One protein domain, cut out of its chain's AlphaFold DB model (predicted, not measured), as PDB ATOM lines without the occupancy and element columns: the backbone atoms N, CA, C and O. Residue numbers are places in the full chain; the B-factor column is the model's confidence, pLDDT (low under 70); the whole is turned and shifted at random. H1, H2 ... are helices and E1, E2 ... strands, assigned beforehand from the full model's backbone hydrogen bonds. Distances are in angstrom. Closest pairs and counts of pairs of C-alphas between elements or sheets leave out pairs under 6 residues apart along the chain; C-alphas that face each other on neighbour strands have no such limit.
ATOM      1  N   HIS A  62     179.709   4.928   8.115       56.38
ATOM      2  CA  HIS A  62     179.328   4.089   9.237       56.38
ATOM      3  C   HIS A  62     180.065   4.531  10.504       56.38
ATOM      4  O   HIS A  62     181.292   4.640  10.493       56.38
ATOM      5  N   SER A  63     179.339   4.757  11.601       60.66
ATOM      6  CA  SER A  63     179.969   5.002  12.905       60.66
ATOM      7  C   SER A  63     180.415   3.694  13.567       60.66
ATOM      8  O   SER A  63     179.914   2.608  13.250       60.66
ATOM      9  N   SER A  64     181.365   3.795  14.503       52.44
ATOM     10  CA  SER A  64     181.787   2.674  15.344       52.44
ATOM     11  C   SER A  64     180.602   2.099  16.119       52.44
ATOM     12  O   SER A  64     179.836   2.840  16.734       52.44
ATOM     13  N   GLN A  65     180.496   0.772  16.120       58.91
ATOM     14  CA  GLN A  65     179.460   0.024  16.829       58.91
ATOM     15  C   GLN A  65     179.507   0.359  18.322       58.91
ATOM     16  O   GLN A  65     180.491   0.050  18.997       58.91
ATOM     17  N   SER A  66     178.442   0.963  18.849       60.16
ATOM     18  CA  SER A  66     178.250   0.982  20.298       60.16
ATOM     19  C   SER A  66     177.614  -0.346  20.691       60.16
ATOM     20  O   SER A  66     176.527  -0.691  20.220       60.16
ATOM     21  N   MET A  67     178.344  -1.126  21.488       71.69
ATOM     22  CA  MET A  67     177.804  -2.317  22.130       71.69
ATOM     23  C   MET A  67     177.443  -1.967  23.561       71.69
ATOM     24  O   MET A  67     178.301  -1.530  24.328       71.69
ATOM     25  N   SER A  68     176.183  -2.188  23.906       80.31
ATOM     26  CA  SER A  68     175.658  -1.921  25.236       80.31
ATOM     27  C   SER A  68     174.951  -3.153  25.768       80.31
ATOM     28  O   SER A  68     174.249  -3.851  25.036       80.31
ATOM     29  N   LYS A  69     175.142  -3.417  27.057       84.75
ATOM     30  CA  LYS A  69     174.440  -4.486  27.766       84.75
ATOM     31  C   LYS A  69     173.141  -3.947  28.335       84.75
ATOM     32  O   LYS A  69     173.067  -2.774  28.692       84.75
ATOM     33  N   SER A  70     172.143  -4.810  28.436       83.94
ATOM     34  CA  SER A  70     170.903  -4.471  29.108       83.94
ATOM     35  C   SER A  70     171.081  -4.352  30.615       83.94
ATOM     36  O   SER A  70     171.710  -5.208  31.241       83.94
ATOM     37  N   GLU A  71     170.424  -3.364  31.200       86.56
ATOM     38  CA  GLU A  71     170.166  -3.252  32.627       86.56
ATOM     39  C   GLU A  71     168.738  -3.714  32.923       86.56
ATOM     40  O   GLU A  71     167.803  -3.404  32.181       86.56
ATOM     41  N   LYS A  72     168.564  -4.479  34.003       85.31
ATOM     42  CA  LYS A  72     167.239  -4.901  34.462       85.31
ATOM     43  C   LYS A  72     166.568  -3.744  35.199       85.31
ATOM     44  O   LYS A  72     167.178  -3.143  36.083       85.31
ATOM     45  N   LEU A  73     165.322  -3.453  34.850       84.62
ATOM     46  CA  LEU A  73     164.545  -2.390  35.478       84.62
ATOM     47  C   LEU A  73     163.980  -2.865  36.823       84.62
ATOM     48  O   LEU A  73     163.666  -4.042  36.999       84.62
ATOM     49  N   GLN A  74     163.928  -1.954  37.795       74.44
ATOM     50  CA  GLN A  74     163.406  -2.235  39.140       74.44
ATOM     51  C   GLN A  74     161.902  -1.966  39.260       74.44
ATOM     52  O   GLN A  74     161.287  -2.457  40.203       74.44
ATOM     53  N   ASP A  75     161.331  -1.198  38.329       66.44
ATOM     54  CA  ASP A  75     159.939  -0.756  38.362       66.44
ATOM     55  C   ASP A  75     159.325  -0.906  36.957       66.44
ATOM     56  O   ASP A  75     159.747  -0.244  36.005       66.44
ATOM     57  N   ASP A  76     158.366  -1.827  36.822       62.38
ATOM     58  CA  ASP A  76     157.780  -2.288  35.551       62.38
ATOM     59  C   ASP A  76     156.582  -1.417  35.116       62.38
ATOM     60  O   ASP A  76     155.576  -1.936  34.629       62.38
ATOM     61  N   SER A  77     156.639  -0.092  35.294       53.81
ATOM     62  CA  SER A  77     155.445   0.768  35.153       53.81
ATOM     63  C   SER A  77     154.762   0.688  33.774       53.81
ATOM     64  O   SER A  77     153.561   0.916  33.682       53.81
ATOM     65  N   ASP A  78     155.501   0.273  32.736       69.62
ATOM     66  CA  ASP A  78     155.013   0.055  31.363       69.62
ATOM     67  C   ASP A  78     155.168  -1.411  30.877       69.62
ATOM     68  O   ASP A  78     155.020  -1.705  29.687       69.62
ATOM     69  N   GLY A  79     155.504  -2.348  31.772       78.75
ATOM     70  CA  GLY A  79     155.668  -3.776  31.472       78.75
ATOM     71  C   GLY A  79     156.947  -4.173  30.717       78.75
ATOM     72  O   GLY A  79     157.046  -5.322  30.288       78.75
ATOM     73  N   TYR A  80     157.907  -3.260  30.533       85.06
ATOM     74  CA  TYR A  80     159.243  -3.548  29.989       85.06
ATOM     75  C   TYR A  80     160.221  -3.902  31.109       85.06
ATOM     76  O   TYR A  80     160.248  -3.226  32.127       85.06
ATOM     77  N   GLN A  81     161.044  -4.928  30.891       86.88
ATOM     78  CA  GLN A  81     161.876  -5.553  31.928       86.88
ATOM     79  C   GLN A  81     163.354  -5.158  31.827       86.88
ATOM     80  O   GLN A  81     164.083  -5.169  32.821       86.88
ATOM     81  N   TYR A  82     163.806  -4.819  30.618       87.88
ATOM     82  CA  TYR A  82     165.206  -4.526  30.336       87.88
ATOM     83  C   TYR A  82     165.355  -3.214  29.579       87.88
ATOM     84  O   TYR A  82     164.508  -2.848  28.763       87.88
ATOM     85  N   ARG A  83     166.474  -2.537  29.822       89.44
ATOM     86  CA  ARG A  83     166.848  -1.273  29.194       89.44
ATOM     87  C   ARG A  83     168.257  -1.361  28.630       89.44
ATOM     88  O   ARG A  83     169.178  -1.718  29.350       89.44
ATOM     89  N   ILE A  84     168.436  -1.006  27.365       88.31
ATOM     90  CA  ILE A  84     169.748  -0.906  26.720       88.31
ATOM     91  C   ILE A  84     169.972   0.553  26.341       88.31
ATOM     92  O   ILE A  84     169.253   1.094  25.501       88.31
ATOM     93  N   ASP A  85     170.968   1.180  26.960       86.75
ATOM     94  CA  ASP A  85     171.336   2.567  26.687       86.75
ATOM     95  C   ASP A  85     172.452   2.638  25.650       86.75
ATOM     96  O   ASP A  85     173.542   2.096  25.847       86.75
ATOM     97  N   PHE A  86     172.212   3.357  24.560       83.06
ATOM     98  CA  PHE A  86     173.263   3.741  23.632       83.06
ATOM     99  C   PHE A  86     173.767   5.148  23.968       83.06
ATOM    100  O   PHE A  86     173.012   6.020  24.409       83.06
ATOM    101  N   GLY A  87     175.070   5.368  23.765       71.69
ATOM    102  CA  GLY A  87     175.660   6.704  23.853       71.69
ATOM    103  C   GLY A  87     175.016   7.679  22.854       71.69
ATOM    104  O   GLY A  87     174.252   7.251  21.985       71.69
ATOM    105  N   PRO A  88     175.306   8.988  22.964       72.25
ATOM    106  CA  PRO A  88     174.826   9.950  21.981       72.25
ATOM    107  C   PRO A  88     175.284   9.533  20.577       72.25
ATOM    108  O   PRO A  88     176.464   9.249  20.362       72.25
ATOM    109  N   ALA A  89     174.336   9.453  19.646       72.69
ATOM    110  CA  ALA A  89     174.617   9.213  18.241       72.69
ATOM    111  C   ALA A  89     175.131  10.499  17.573       72.69
ATOM    112  O   ALA A  89     175.214  11.561  18.194       72.69
ATOM    113  N   ILE A  90     175.504  10.401  16.294       69.56
ATOM    114  CA  ILE A  90     176.068  11.525  15.529       69.56
ATOM    115  C   ILE A  90     175.106  12.721  15.407       69.56
ATOM    116  O   ILE A  90     175.546  13.836  15.173       69.56
ATOM    117  N   ASP A  91     173.805  12.495  15.588       72.12
ATOM    118  CA  ASP A  91     172.764  13.527  15.587       72.12
ATOM    119  C   ASP A  91     172.600  14.227  16.944       72.12
ATOM    120  O   ASP A  91     171.680  15.021  17.140       72.12
ATOM    121  N   GLY A  92     173.482  13.924  17.901       74.94
ATOM    122  CA  GLY A  92     173.458  14.472  19.251       74.94
ATOM    123  C   GLY A  92     172.351  13.894  20.135       74.94
ATOM    124  O   GLY A  92     172.247  14.284  21.301       74.94
ATOM    125  N   LYS A  93     171.535  12.958  19.630       82.31
ATOM    126  CA  LYS A  93     170.452  12.329  20.391       82.31
ATOM    127  C   LYS A  93     170.925  11.046  21.060       82.31
ATOM    128  O   LYS A  93     171.832  10.358  20.598       82.31
ATOM    129  N   ARG A  94     170.296  10.710  22.182       84.88
ATOM    130  CA  ARG A  94     170.471   9.438  22.885       84.88
ATOM    131  C   ARG A  94     169.363   8.485  22.489       84.88
ATOM    132  O   ARG A  94     168.201   8.882  22.408       84.88
ATOM    133  N   TYR A  95     169.739   7.226  22.322       86.25
ATOM    134  CA  TYR A  95     168.826   6.155  21.963       86.25
ATOM    135  C   TYR A  95     168.777   5.126  23.078       86.25
ATOM    136  O   TYR A  95     169.815   4.677  23.566       86.25
ATOM    137  N   VAL A  96     167.566   4.752  23.470       88.81
ATOM    138  CA  VAL A  96     167.325   3.760  24.516       88.81
ATOM    139  C   VAL A  96     166.379   2.713  23.977       88.81
ATOM    140  O   VAL A  96     165.385   3.033  23.334       88.81
ATOM    141  N   VAL A  97     166.683   1.450  24.237       88.88
ATOM    142  CA  VAL A  97     165.821   0.338  23.854       88.88
ATOM    143  C   VAL A  97     165.276  -0.306  25.109       88.88
ATOM    144  O   VAL A  97     166.029  -0.830  25.924       88.88
ATOM    145  N   MET A  98     163.959  -0.278  25.239       89.44
ATOM    146  CA  MET A  98     163.227  -0.986  26.277       89.44
ATOM    147  C   MET A  98     162.767  -2.320  25.701       89.44
ATOM    148  O   MET A  98     162.188  -2.356  24.613       89.44
ATOM    149  N   VAL A  99     163.024  -3.412  26.413       86.56
ATOM    150  CA  VAL A  99     162.757  -4.781  25.959       86.56
ATOM    151  C   VAL A  99     161.825  -5.469  26.952       86.56
ATOM    152  O   VAL A  99     162.013  -5.387  28.169       86.56
ATOM    153  N   LYS A 100     160.786  -6.110  26.419       85.00
ATOM    154  CA  LYS A 100     159.827  -6.939  27.145       85.00
ATOM    155  C   LYS A 100     159.781  -8.308  26.482       85.00
ATOM    156  O   LYS A 100     159.443  -8.396  25.298       85.00
ATOM    157  N   ASP A 101     160.014  -9.354  27.266       77.19
ATOM    158  CA  ASP A 101     159.880 -10.724  26.786       77.19
ATOM    159  C   ASP A 101     158.448 -10.964  26.278       77.19
ATOM    160  O   ASP A 101     157.461 -10.657  26.950       77.19
ATOM    161  N   ALA A 102     158.312 -11.517  25.072       67.81
ATOM    162  CA  ALA A 102     157.013 -11.800  24.462       67.81
ATOM    163  C   ALA A 102     156.543 -13.242  24.743       67.81
ATOM    164  O   ALA A 102     155.986 -13.894  23.858       67.81
ATOM    165  N   MET A 103     156.769 -13.741  25.966       61.31
ATOM    166  CA  MET A 103     156.462 -15.131  26.353       61.31
ATOM    167  C   MET A 103     154.977 -15.488  26.199       61.31
ATOM    168  O   MET A 103     154.636 -16.629  25.910       61.31
ATOM    169  N   ASP A 104     154.086 -14.505  26.320       55.72
ATOM    170  CA  ASP A 104     152.637 -14.710  26.223       55.72
ATOM    171  C   ASP A 104     152.169 -15.050  24.788       55.72
ATOM    172  O   ASP A 104     151.019 -15.432  24.581       55.72
ATOM    173  N   MET A 105     153.052 -14.949  23.780       53.56
ATOM    174  CA  MET A 105     152.778 -15.277  22.370       53.56
ATOM    175  C   MET A 105     153.233 -16.686  21.947       53.56
ATOM    176  O   MET A 105     153.427 -16.947  20.757       53.56
ATOM    177  N   ASN A 106     153.305 -17.618  22.904       46.56
ATOM    178  CA  ASN A 106     153.620 -19.051  22.738       46.56
ATOM    179  C   ASN A 106     152.839 -19.806  21.632       46.56
ATOM    180  O   ASN A 106     153.153 -20.956  21.348       46.56
ATOM    181  N   ILE A 107     151.835 -19.198  20.993       45.25
ATOM    182  CA  ILE A 107     151.026 -19.816  19.930       45.25
ATOM    183  C   ILE A 107     151.698 -19.713  18.540       45.25
ATOM    184  O   ILE A 107     151.357 -20.485  17.650       45.25
ATOM    185  N   ILE A 108     152.666 -18.806  18.327       46.31
ATOM    186  CA  ILE A 108     153.269 -18.559  16.993       46.31
ATOM    187  C   ILE A 108     154.741 -19.018  16.899       46.31
ATOM    188  O   ILE A 108     155.301 -19.070  15.806       46.31
ATOM    189  N   ASN A 109     155.397 -19.369  18.010       42.50
ATOM    190  CA  ASN A 109     156.853 -19.525  18.027       42.50
ATOM    191  C   ASN A 109     157.303 -20.717  18.893       42.50
ATOM    192  O   ASN A 109     157.235 -20.650  20.115       42.50
ATOM    193  N   GLU A 110     157.820 -21.782  18.268       48.75
ATOM    194  CA  GLU A 110     158.432 -22.942  18.958       48.75
ATOM    195  C   GLU A 110     159.735 -22.582  19.699       48.75
ATOM    196  O   GLU A 110     160.301 -23.408  20.413       48.75
ATOM    197  N   ASN A 111     160.232 -21.350  19.532       56.75
ATOM    198  CA  ASN A 111     161.460 -20.878  20.153       56.75
ATOM    199  C   ASN A 111     161.251 -19.469  20.759       56.75
ATOM    200  O   ASN A 111     161.520 -18.463  20.085       56.75
ATOM    201  N   PRO A 112     160.723 -19.373  21.997       51.44
ATOM    202  CA  PRO A 112     160.308 -18.114  22.635       51.44
ATOM    203  C   PRO A 112     161.456 -17.114  22.803       51.44
ATOM    204  O   PRO A 112     161.215 -15.916  22.896       51.44
ATOM    205  N   GLU A 113     162.703 -17.581  22.737       56.72
ATOM    206  CA  GLU A 113     163.884 -16.727  22.741       56.72
ATOM    207  C   GLU A 113     163.925 -15.799  21.516       56.72
ATOM    208  O   GLU A 113     164.472 -14.720  21.604       56.72
ATOM    209  N   ARG A 114     163.324 -16.133  20.364       64.00
ATOM    210  CA  ARG A 114     163.540 -15.383  19.106       64.00
ATOM    211  C   ARG A 114     162.714 -14.111  18.918       64.00
ATOM    212  O   ARG A 114     162.984 -13.384  17.959       64.00
ATOM    213  N   LEU A 115     161.719 -13.845  19.761       69.62
ATOM    214  CA  LEU A 115     160.771 -12.749  19.562       69.62
ATOM    215  C   LEU A 115     160.585 -11.953  20.853       69.62
ATOM    216  O   LEU A 115     160.235 -12.506  21.888       69.62
ATOM    217  N   THR A 116     160.767 -10.640  20.768       73.12
ATOM    218  CA  THR A 116     160.583  -9.722  21.891       73.12
ATOM    219  C   THR A 116     159.686  -8.563  21.487       73.12
ATOM    220  O   THR A 116     159.644  -8.169  20.320       73.12
ATOM    221  N   MET A 117     158.977  -7.979  22.448       81.38
ATOM    222  CA  MET A 117     158.432  -6.638  22.278       81.38
ATOM    223  C   MET A 117     159.551  -5.648  22.599       81.38
ATOM    224  O   MET A 117     160.210  -5.772  23.632       81.38
ATOM    225  N   ALA A 118     159.790  -4.685  21.719       84.44
ATOM    226  CA  ALA A 118     160.778  -3.644  21.957       84.44
ATOM    227  C   ALA A 118     160.219  -2.262  21.629       84.44
ATOM    228  O   ALA A 118     159.409  -2.083  20.716       84.44
ATOM    229  N   LYS A 119     160.667  -1.282  22.411       87.94
ATOM    230  CA  LYS A 119     160.336   0.134  22.281       87.94
ATOM    231  C   LYS A 119     161.635   0.916  22.231       87.94
ATOM    232  O   LYS A 119     162.408   0.902  23.185       87.94
ATOM    233  N   VAL A 120     161.876   1.570  21.104       87.50
ATOM    234  CA  VAL A 120     163.015   2.456  20.920       87.50
ATOM    235  C   VAL A 120     162.591   3.880  21.235       87.50
ATOM    236  O   VAL A 120     161.639   4.413  20.659       87.50
ATOM    237  N   LEU A 121     163.328   4.472  22.159       89.00
ATOM    238  CA  LEU A 121     163.178   5.822  22.653       89.00
ATOM    239  C   LEU A 121     164.325   6.691  22.133       89.00
ATOM    240  O   LEU A 121     165.458   6.220  22.009       89.00
ATOM    241  N   CYS A 122     164.029   7.953  21.848       88.06
ATOM    242  CA  CYS A 122     164.972   8.933  21.322       88.06
ATOM    243  C   CYS A 122     164.805  10.264  22.060       88.06
ATOM    244  O   CYS A 122     163.678  10.696  22.284       88.06
ATOM    245  N   GLY A 123     165.894  10.932  22.436       85.62
ATOM    246  CA  GLY A 123     165.823  12.256  23.062       85.62
ATOM    247  C   GLY A 123     167.192  12.875  23.329       85.62
ATOM    248  O   GLY A 123     168.211  12.187  23.305       85.62
ATOM    249  N   GLN A 124     167.243  14.181  23.602       80.44
ATOM    250  CA  GLN A 124     168.500  14.867  23.960       80.44
ATOM    251  C   GLN A 124     168.972  14.512  25.378       80.44
ATOM    252  O   GLN A 124     170.168  14.495  25.676       80.44
ATOM    253  N   ASN A 125     168.031  14.197  26.266       78.88
ATOM    254  CA  ASN A 125     168.287  13.783  27.635       78.88
ATOM    255  C   ASN A 125     167.378  12.591  27.998       78.88
ATOM    256  O   ASN A 125     166.400  12.311  27.316       78.88
ATOM    257  N   ILE A 126     167.715  11.866  29.070       73.25
ATOM    258  CA  ILE A 126     166.985  10.649  29.493       73.25
ATOM    259  C   ILE A 126     165.568  10.965  30.010       73.25
ATOM    260  O   ILE A 126     164.727  10.076  30.073       73.25
ATOM    261  N   LYS A 127     165.291  12.219  30.385       75.31
ATOM    262  CA  LYS A 127     164.007  12.626  30.974       75.31
ATOM    263  C   LYS A 127     162.955  12.980  29.921       75.31
ATOM    264  O   LYS A 127     161.769  12.870  30.202       75.31
ATOM    265  N   GLU A 128     163.387  13.377  28.730       81.56
ATOM    266  CA  GLU A 128     162.546  13.853  27.630       81.56
ATOM    267  C   GLU A 128     162.805  12.990  26.392       81.56
ATOM    268  O   GLU A 128     163.427  13.420  25.419       81.56
ATOM    269  N   MET A 129     162.379  11.727  26.466       87.19
ATOM    270  CA  MET A 129     162.494  10.788  25.355       87.19
ATOM    271  C   MET A 129     161.134  10.507  24.723       87.19
ATOM    272  O   MET A 129     160.163  10.196  25.412       87.19
ATOM    273  N   GLU A 130     161.082  10.553  23.398       90.75
ATOM    274  CA  GLU A 130     159.920  10.176  22.601       90.75
ATOM    275  C   GLU A 130     160.066   8.758  22.047       90.75
ATOM    276  O   GLU A 130     161.171   8.243  21.862       90.75
ATOM    277  N   THR A 131     158.939   8.101  21.773       88.31
ATOM    278  CA  THR A 131     158.945   6.767  21.160       88.31
ATOM    279  C   THR A 131     159.057   6.898  19.650       88.31
ATOM    280  O   THR A 131     158.124   7.365  19.006       88.31
ATOM    281  N   VAL A 132     160.171   6.439  19.080       85.38
ATOM    282  CA  VAL A 132     160.409   6.483  17.625       85.38
ATOM    283  C   VAL A 132     160.049   5.176  16.930       85.38
ATOM    284  O   VAL A 132     159.789   5.156  15.728       85.38
ATOM    285  N   ARG A 133     160.022   4.065  17.672       83.31
ATOM    286  CA  ARG A 133     159.576   2.767  17.160       83.31
ATOM    287  C   ARG A 133     159.119   1.870  18.298       83.31
ATOM    288  O   ARG A 133     159.777   1.806  19.328       83.31
ATOM    289  N   GLN A 134     158.025   1.145  18.104       85.50
ATOM    290  CA  GLN A 134     157.539   0.155  19.060       85.50
ATOM    291  C   GLN A 134     156.906  -1.012  18.311       85.50
ATOM    292  O   GLN A 134     156.234  -0.807  17.300       85.50
ATOM    293  N   GLY A 135     157.109  -2.231  18.801       82.81
ATOM    294  CA  GLY A 135     156.434  -3.406  18.270       82.81
ATOM    295  C   GLY A 135     157.211  -4.693  18.487       82.81
ATOM    296  O   GLY A 135     158.187  -4.750  19.238       82.81
ATOM    297  N   LEU A 136     156.758  -5.734  17.793       76.94
ATOM    298  CA  LEU A 136     157.434  -7.019  17.787       76.94
ATOM    299  C   LEU A 136     158.733  -6.952  16.995       76.94
ATOM    300  O   LEU A 136     158.774  -6.454  15.869       76.94
ATOM    301  N   MET A 137     159.787  -7.492  17.592       71.62
ATOM    302  CA  MET A 137     161.120  -7.545  17.024       71.62
ATOM    303  C   MET A 137     161.666  -8.958  17.143       71.62
ATOM    304  O   MET A 137     161.674  -9.564  18.213       71.62
ATOM    305  N   PHE A 138     162.143  -9.474  16.017       72.56
ATOM    306  CA  PHE A 138     162.935 -10.690  16.007       72.56
ATOM    307  C   PHE A 138     164.339 -10.370  16.512       72.56
ATOM    308  O   PHE A 138     164.953  -9.394  16.074       72.56
ATOM    309  N   MET A 139     164.866 -11.206  17.400       71.31
ATOM    310  CA  MET A 139     166.262 -11.087  17.809       71.31
ATOM    311  C   MET A 139     167.194 -11.298  16.614       71.31
ATOM    312  O   MET A 139     166.865 -12.028  15.677       71.31
ATOM    313  N   ASN A 140     168.368 -10.669  16.652       71.00
ATOM    314  CA  ASN A 140     169.352 -10.647  15.566       71.00
ATOM    315  C   ASN A 140     168.864  -9.983  14.264       71.00
ATOM    316  O   ASN A 140     169.494 -10.145  13.218       71.00
ATOM    317  N   ARG A 141     167.749  -9.242  14.292       73.62
ATOM    318  CA  ARG A 141     167.284  -8.439  13.153       73.62
ATOM    319  C   ARG A 141     167.490  -6.960  13.427       73.62
ATOM    320  O   ARG A 141     167.231  -6.469  14.522       73.62
ATOM    321  N   GLU A 142     167.942  -6.256  12.398       76.31
ATOM    322  CA  GLU A 142     168.156  -4.818  12.467       76.31
ATOM    323  C   GLU A 142     166.827  -4.067  12.396       76.31
ATOM    324  O   GLU A 142     165.996  -4.282  11.509       76.31
ATOM    325  N   VAL A 143     166.657  -3.131  13.318       77.62
ATOM    326  CA  VAL A 143     165.657  -2.082  13.245       77.62
ATOM    327  C   VAL A 143     166.310  -0.815  12.737       77.62
ATOM    328  O   VAL A 143     167.252  -0.298  13.328       77.62
ATOM    329  N   VAL A 144     165.776  -0.329  11.621       80.56
ATOM    330  CA  VAL A 144     166.222   0.890  10.952       80.56
ATOM    331  C   VAL A 144     165.365   2.060  11.429       80.56
ATOM    332  O   VAL A 144     164.134   1.990  11.365       80.56
ATOM    333  N   ILE A 145     166.010   3.113  11.924       80.94
ATOM    334  CA  ILE A 145     165.384   4.359  12.377       80.94
ATOM    335  C   ILE A 145     165.974   5.495  11.544       80.94
ATOM    336  O   ILE A 145     167.166   5.763  11.686       80.94
ATOM    337  N   PRO A 146     165.200   6.139  10.657       79.94
ATOM    338  CA  PRO A 146     165.702   7.264   9.884       79.94
ATOM    339  C   PRO A 146     165.966   8.469  10.795       79.94
ATOM    340  O   PRO A 146     165.250   8.687  11.773       79.94
ATOM    341  N   PHE A 147     166.983   9.258  10.464       79.06
ATOM    342  CA  PHE A 147     167.232  10.562  11.070       79.06
ATOM    343  C   PHE A 147     167.725  11.547  10.007       79.06
ATOM    344  O   PHE A 147     168.202  11.146   8.944       79.06
ATOM    345  N   GLU A 148     167.642  12.833  10.323       76.31
ATOM    346  CA  GLU A 148     168.216  13.909   9.521       76.31
ATOM    347  C   GLU A 148     169.283  14.632  10.340       76.31
ATOM    348  O   GLU A 148     169.076  14.937  11.516       76.31
ATOM    349  N   LEU A 149     170.430  14.885   9.718       70.81
ATOM    350  CA  LEU A 149     171.495  15.701  10.279       70.81
ATOM    351  C   LEU A 149     171.463  17.088   9.675       70.81
ATOM    352  O   LEU A 149     171.518  17.260   8.456       70.81
ATOM    353  N   VAL A 150     171.460  18.069  10.566       66.12
ATOM    354  CA  VAL A 150     171.639  19.471  10.216       66.12
ATOM    355  C   VAL A 150     173.150  19.690  10.024       66.12
ATOM    356  O   VAL A 150     173.902  19.391  10.953       66.12
ATOM    357  N   PRO A 151     173.632  20.110   8.843       54.09
ATOM    358  CA  PRO A 151     175.058  20.099   8.464       54.09
ATOM    359  C   PRO A 151     176.017  20.744   9.479       54.09
ATOM    360  O   PRO A 151     177.126  20.260   9.717       54.09
ATOM    361  N   GLU A 152     175.544  21.783  10.160       52.12
ATOM    362  CA  GLU A 152     176.248  22.524  11.202       52.12
ATOM    363  C   GLU A 152     176.623  21.648  12.409       52.12
ATOM    364  O   GLU A 152     177.609  21.928  13.088       52.12
ATOM    365  N   THR A 153     175.883  20.564  12.666       51.44
ATOM    366  CA  THR A 153     176.135  19.642  13.791       51.44
ATOM    367  C   THR A 153     177.377  18.772  13.613       51.44
ATOM    368  O   THR A 153     177.927  18.296  14.603       51.44
ATOM    369  N   ILE A 154     177.850  18.597  12.377       48.28
ATOM    370  CA  ILE A 154     179.050  17.810  12.055       48.28
ATOM    371  C   ILE A 154     180.198  18.677  11.523       48.28
ATOM    372  O   ILE A 154     181.200  18.144  11.059       48.28
ATOM    373  N   GLY A 155     180.068  20.008  11.597       40.84
ATOM    374  CA  GLY A 155     181.103  20.945  11.155       40.84
ATOM    375  C   GLY A 155     181.312  20.973   9.640       40.84
ATOM    376  O   GLY A 155     182.384  21.370   9.188       40.84
ATOM    377  N   ILE A 156     180.314  20.555   8.853       48.06
ATOM    378  CA  ILE A 156     180.406  20.531   7.391       48.06
ATOM    379  C   ILE A 156     179.389  21.502   6.792       48.06
ATOM    380  O   ILE A 156     178.222  21.524   7.172       48.06
ATOM    381  N   SER A 157     179.824  22.323   5.837       46.81
ATOM    382  CA  SER A 157     178.974  23.307   5.169       46.81
ATOM    383  C   SER A 157     178.158  22.661   4.043       46.81
ATOM    384  O   SER A 157     178.516  22.781   2.869       46.81
ATOM    385  N   PHE A 158     177.069  21.968   4.376       55.31
ATOM    386  CA  PHE A 158     176.082  21.536   3.377       55.31
ATOM    387  C   PHE A 158     174.880  22.478   3.347       55.31
ATOM    388  O   PHE A 158     174.535  23.098   4.348       55.31
ATOM    389  N   LYS A 159     174.244  22.592   2.176       55.56
ATOM    390  CA  LYS A 159     173.026  23.398   1.992       55.56
ATOM    391  C   LYS A 159     171.744  22.641   2.348       55.56
ATOM    392  O   LYS A 159     170.716  23.273   2.557       55.56
ATOM    393  N   GLU A 160     171.805  21.311   2.395       60.47
ATOM    394  CA  GLU A 160     170.654  20.429   2.601       60.47
ATOM    395  C   GLU A 160     170.904  19.478   3.785       60.47
ATOM    396  O   GLU A 160     172.057  19.091   4.011       60.47
ATOM    397  N   PRO A 161     169.859  19.085   4.541       67.38
ATOM    398  CA  PRO A 161     169.976  18.084   5.597       67.38
ATOM    399  C   PRO A 161     170.467  16.738   5.055       67.38
ATOM    400  O   PRO A 161     169.985  16.248   4.032       67.38
ATOM    401  N   ILE A 162     171.402  16.101   5.759       68.81
ATOM    402  CA  ILE A 162     171.864  14.758   5.398       68.81
ATOM    403  C   ILE A 162     170.889  13.739   5.967       68.81
ATOM    404  O   ILE A 162     170.675  13.685   7.178       68.81
ATOM    405  N   THR A 163     170.359  12.870   5.111       73.75
ATOM    406  CA  THR A 163     169.556  11.737   5.569       73.75
ATOM    407  C   THR A 163     170.454  10.585   6.015       73.75
ATOM    408  O   THR A 163     171.442  10.213   5.374       73.75
ATOM    409  N   GLY A 164     170.107  10.001   7.151       74.62
ATOM    410  CA  GLY A 164     170.789   8.848   7.706       74.62
ATOM    411  C   GLY A 164     169.813   7.859   8.318       74.62
ATOM    412  O   GLY A 164     168.598   8.051   8.341       74.62
ATOM    413  N   SER A 165     170.355   6.752   8.800       80.62
ATOM    414  CA  SER A 165     169.608   5.764   9.557       80.62
ATOM    415  C   SER A 165     170.444   5.176  10.681       80.62
ATOM    416  O   SER A 165     171.641   4.939  10.537       80.62
ATOM    417  N   LEU A 166     169.812   4.928  11.819       79.88
ATOM    418  CA  LEU A 166     170.361   4.111  12.888       79.88
ATOM    419  C   LEU A 166     169.865   2.688  12.718       79.88
ATOM    420  O   LEU A 166     168.669   2.449  12.577       79.88
ATOM    421  N   ARG A 167     170.799   1.747  12.741       81.94
ATOM    422  CA  ARG A 167     170.540   0.315  12.714       81.94
ATOM    423  C   ARG A 167     170.774  -0.226  14.110       81.94
ATOM    424  O   ARG A 167     171.908  -0.251  14.588       81.94
ATOM    425  N   ILE A 168     169.689  -0.618  14.764       82.62
ATOM    426  CA  ILE A 168     169.695  -1.189  16.106       82.62
ATOM    427  C   ILE A 168     169.421  -2.680  15.988       82.62
ATOM    428  O   ILE A 168     168.369  -3.084  15.502       82.62
ATOM    429  N   CYS A 169     170.354  -3.500  16.447       82.75
ATOM    430  CA  CYS A 169     170.194  -4.942  16.540       82.75
ATOM    431  C   CYS A 169     170.206  -5.348  18.014       82.75
ATOM    432  O   CYS A 169     171.091  -4.928  18.757       82.75
ATOM    433  N   ILE A 170     169.229  -6.153  18.429       80.12
ATOM    434  CA  ILE A 170     169.147  -6.717  19.780       80.12
ATOM    435  C   ILE A 170     169.396  -8.214  19.665       80.12
ATOM    436  O   ILE A 170     168.776  -8.884  18.835       80.12
ATOM    437  N   TYR A 171     170.280  -8.740  20.497       81.75
ATOM    438  CA  TYR A 171     170.586 -10.159  20.551       81.75
ATOM    439  C   TYR A 171     170.724 -10.629  21.996       81.75
ATOM    440  O   TYR A 171     170.889  -9.827  22.913       81.75
ATOM    441  N   VAL A 172     170.609 -11.937  22.204       73.94
ATOM    442  CA  VAL A 172     170.766 -12.565  23.519       73.94
ATOM    443  C   VAL A 172     172.099 -13.280  23.536       73.94
ATOM    444  O   VAL A 172     172.300 -14.249  22.805       73.94
ATOM    445  N   SER A 173     173.008 -12.782  24.366       66.44
ATOM    446  CA  SER A 173     174.341 -13.370  24.528       66.44
ATOM    447  C   SER A 173     174.322 -14.482  25.572       66.44
ATOM    448  O   SER A 173     174.999 -15.487  25.404       66.44
ATOM    449  N   ASN A 174     173.524 -14.313  26.632       67.19
ATOM    450  CA  ASN A 174     173.204 -15.326  27.639       67.19
ATOM    451  C   ASN A 174     171.886 -14.930  28.300       67.19
ATOM    452  O   ASN A 174     171.874 -13.954  29.041       67.19
ATOM    453  N   TYR A 175     170.784 -15.639  28.056       62.50
ATOM    454  CA  TYR A 175     169.490 -15.258  28.629       62.50
ATOM    455  C   TYR A 175     169.563 -15.189  30.174       62.50
ATOM    456  O   TYR A 175     170.099 -16.116  30.787       62.50
ATOM    457  N   PRO A 176     169.066 -14.119  30.831       65.44
ATOM    458  CA  PRO A 176     168.285 -12.994  30.305       65.44
ATOM    459  C   PRO A 176     169.090 -11.684  30.120       65.44
ATOM    460  O   PRO A 176     168.614 -10.591  30.422       65.44
ATOM    461  N   LEU A 177     170.345 -11.768  29.683       74.94
ATOM    462  CA  LEU A 177     171.138 -10.615  29.254       74.94
ATOM    463  C   LEU A 177     170.945 -10.371  27.760       74.94
ATOM    464  O   LEU A 177     171.402 -11.155  26.920       74.94
ATOM    465  N   TYR A 178     170.323  -9.237  27.458       80.75
ATOM    466  CA  TYR A 178     170.280  -8.690  26.116       80.75
ATOM    467  C   TYR A 178     171.514  -7.827  25.870       80.75
ATOM    468  O   TYR A 178     171.974  -7.074  26.733       80.75
ATOM    469  N   GLU A 179     172.033  -7.909  24.659       83.75
ATOM    470  CA  GLU A 179     173.040  -6.999  24.148       83.75
ATOM    471  C   GLU A 179     172.459  -6.271  22.940       83.75
ATOM    472  O   GLU A 179     171.749  -6.832  22.103       83.75
ATOM    473  N   GLY A 180     172.714  -4.973  22.894       82.38
ATOM    474  CA  GLY A 180     172.318  -4.115  21.799       82.38
ATOM    475  C   GLY A 180     173.545  -3.673  21.029       82.38
ATOM    476  O   GLY A 180     174.555  -3.282  21.615       82.38
ATOM    477  N   ARG A 181     173.433  -3.686  19.706       83.12
ATOM    478  CA  ARG A 181     174.363  -3.025  18.799       83.12
ATOM    479  C   ARG A 181     173.635  -1.883  18.111       83.12
ATOM    480  O   ARG A 181     172.598  -2.109  17.495       83.12
ATOM    481  N   CYS A 182     174.208  -0.688  18.173       79.94
ATOM    482  CA  CYS A 182     173.727   0.468  17.429       79.94
ATOM    483  C   CYS A 182     174.802   0.950  16.449       79.94
ATOM    484  O   CYS A 182     175.966   1.125  16.822       79.94
ATOM    485  N   GLN A 183     174.403   1.131  15.190       77.19
ATOM    486  CA  GLN A 183     175.248   1.608  14.100       77.19
ATOM    487  C   GLN A 183     174.566   2.766  13.378       77.19
ATOM    488  O   GLN A 183     173.425   2.651  12.941       77.19
ATOM    489  N   THR A 184     175.286   3.866  13.199       73.50
ATOM    490  CA  THR A 184     174.835   4.983  12.369       73.50
ATOM    491  C   THR A 184     175.237   4.739  10.924       73.50
ATOM    492  O   THR A 184     176.364   4.324  10.658       73.50
ATOM    493  N   VAL A 185     174.335   5.032   9.995       72.19
ATOM    494  CA  VAL A 185     174.564   5.002   8.555       72.19
ATOM    495  C   VAL A 185     174.168   6.351   7.967       72.19
ATOM    496  O   VAL A 185     173.019   6.748   8.120       72.19
ATOM    497  N   LEU A 186     175.083   7.056   7.303       70.56
ATOM    498  CA  LEU A 186     174.722   8.219   6.478       70.56
ATOM    499  C   LEU A 186     174.583   7.771   5.040       70.56
ATOM    500  O   LEU A 186     175.494   7.116   4.535       70.56
ATOM    501  N   ASN A 187     173.472   8.114   4.396       68.31
ATOM    502  CA  ASN A 187     173.208   7.687   3.032       68.31
ATOM    503  C   ASN A 187     173.640   8.796   2.060       68.31
ATOM    504  O   ASN A 187     173.100   9.901   2.068       68.31
TER     505      ASN A 187
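What this domain is: This is residues 62 to 187 of the 471 residues of an uncharacterized protein of Phycisphaerae bacterium (UniProt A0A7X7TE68). Two strongly twisted antiparallel sheets, E1 E8 E7 E6 and E2 E3 E4 E5, lie face to face as a sandwich, their strands at 35 degrees. Residues 102 to 114 lengthen it at one end, short H1 and its link to E7 at the other. The printed part has 126 residues, mostly strand in its named elements, in the order E1 to E6, H1, E7, E8. It is compact, with a radius of gyration of the C-alphas of 15.6 A, yet elongated, spanning 52 by 28 by 22 A.

Where its parts are: Find C-alpha 66 at (178.250, 0.982, 20.298), where E1, residues 66 to 69, begins. Then come E2, 82 to 88, E3, 94 to 101, and E4, 115 to 123, 25.7 A long. E5, 130 to 138, bends by 58 degrees at residue 135. After E6, 142 to 149, and H1, 151 to 154, look for E7, 162 to 174, 37.4 A long. E8, 177 to 187, 32.0 A long, ends at C-alpha 187, (173.208, 7.687, 3.032).

How they stand to each other: Look for pairs within hydrogen-bond range: N 68 and O 180, 3.0 A, for E1 and E8; N 167 and O 183, 2.8 A, in the hairpin E7 and E8; N 145 and O 166, 2.8 A, for E6 and E7. E2 to E5 form a meander, each strand the antiparallel neighbour of the one before, with N 84 and O 97, N 98 and O 119, and N 120 and O 133 each 2.8 A apart. Between the sheets, the closest C-alphas of E1 and E2, Lys 69 and Ile 84, are 6.0 A apart. H1 is not on either sheet and is too short for an O i to N i+4 pair; its one O i to N i+3 pair is within range.

The domain as a whole: The C-alphas farthest apart, Ile 107 and Ser 157, are 53.5 A apart. The printed part has no cut; the links E1 to E2 and E3 to E4 are long. The model's mean pLDDT over the printed part is 72.9, and 42 residues are under 70, among them 102 to 115 and 150 to 162.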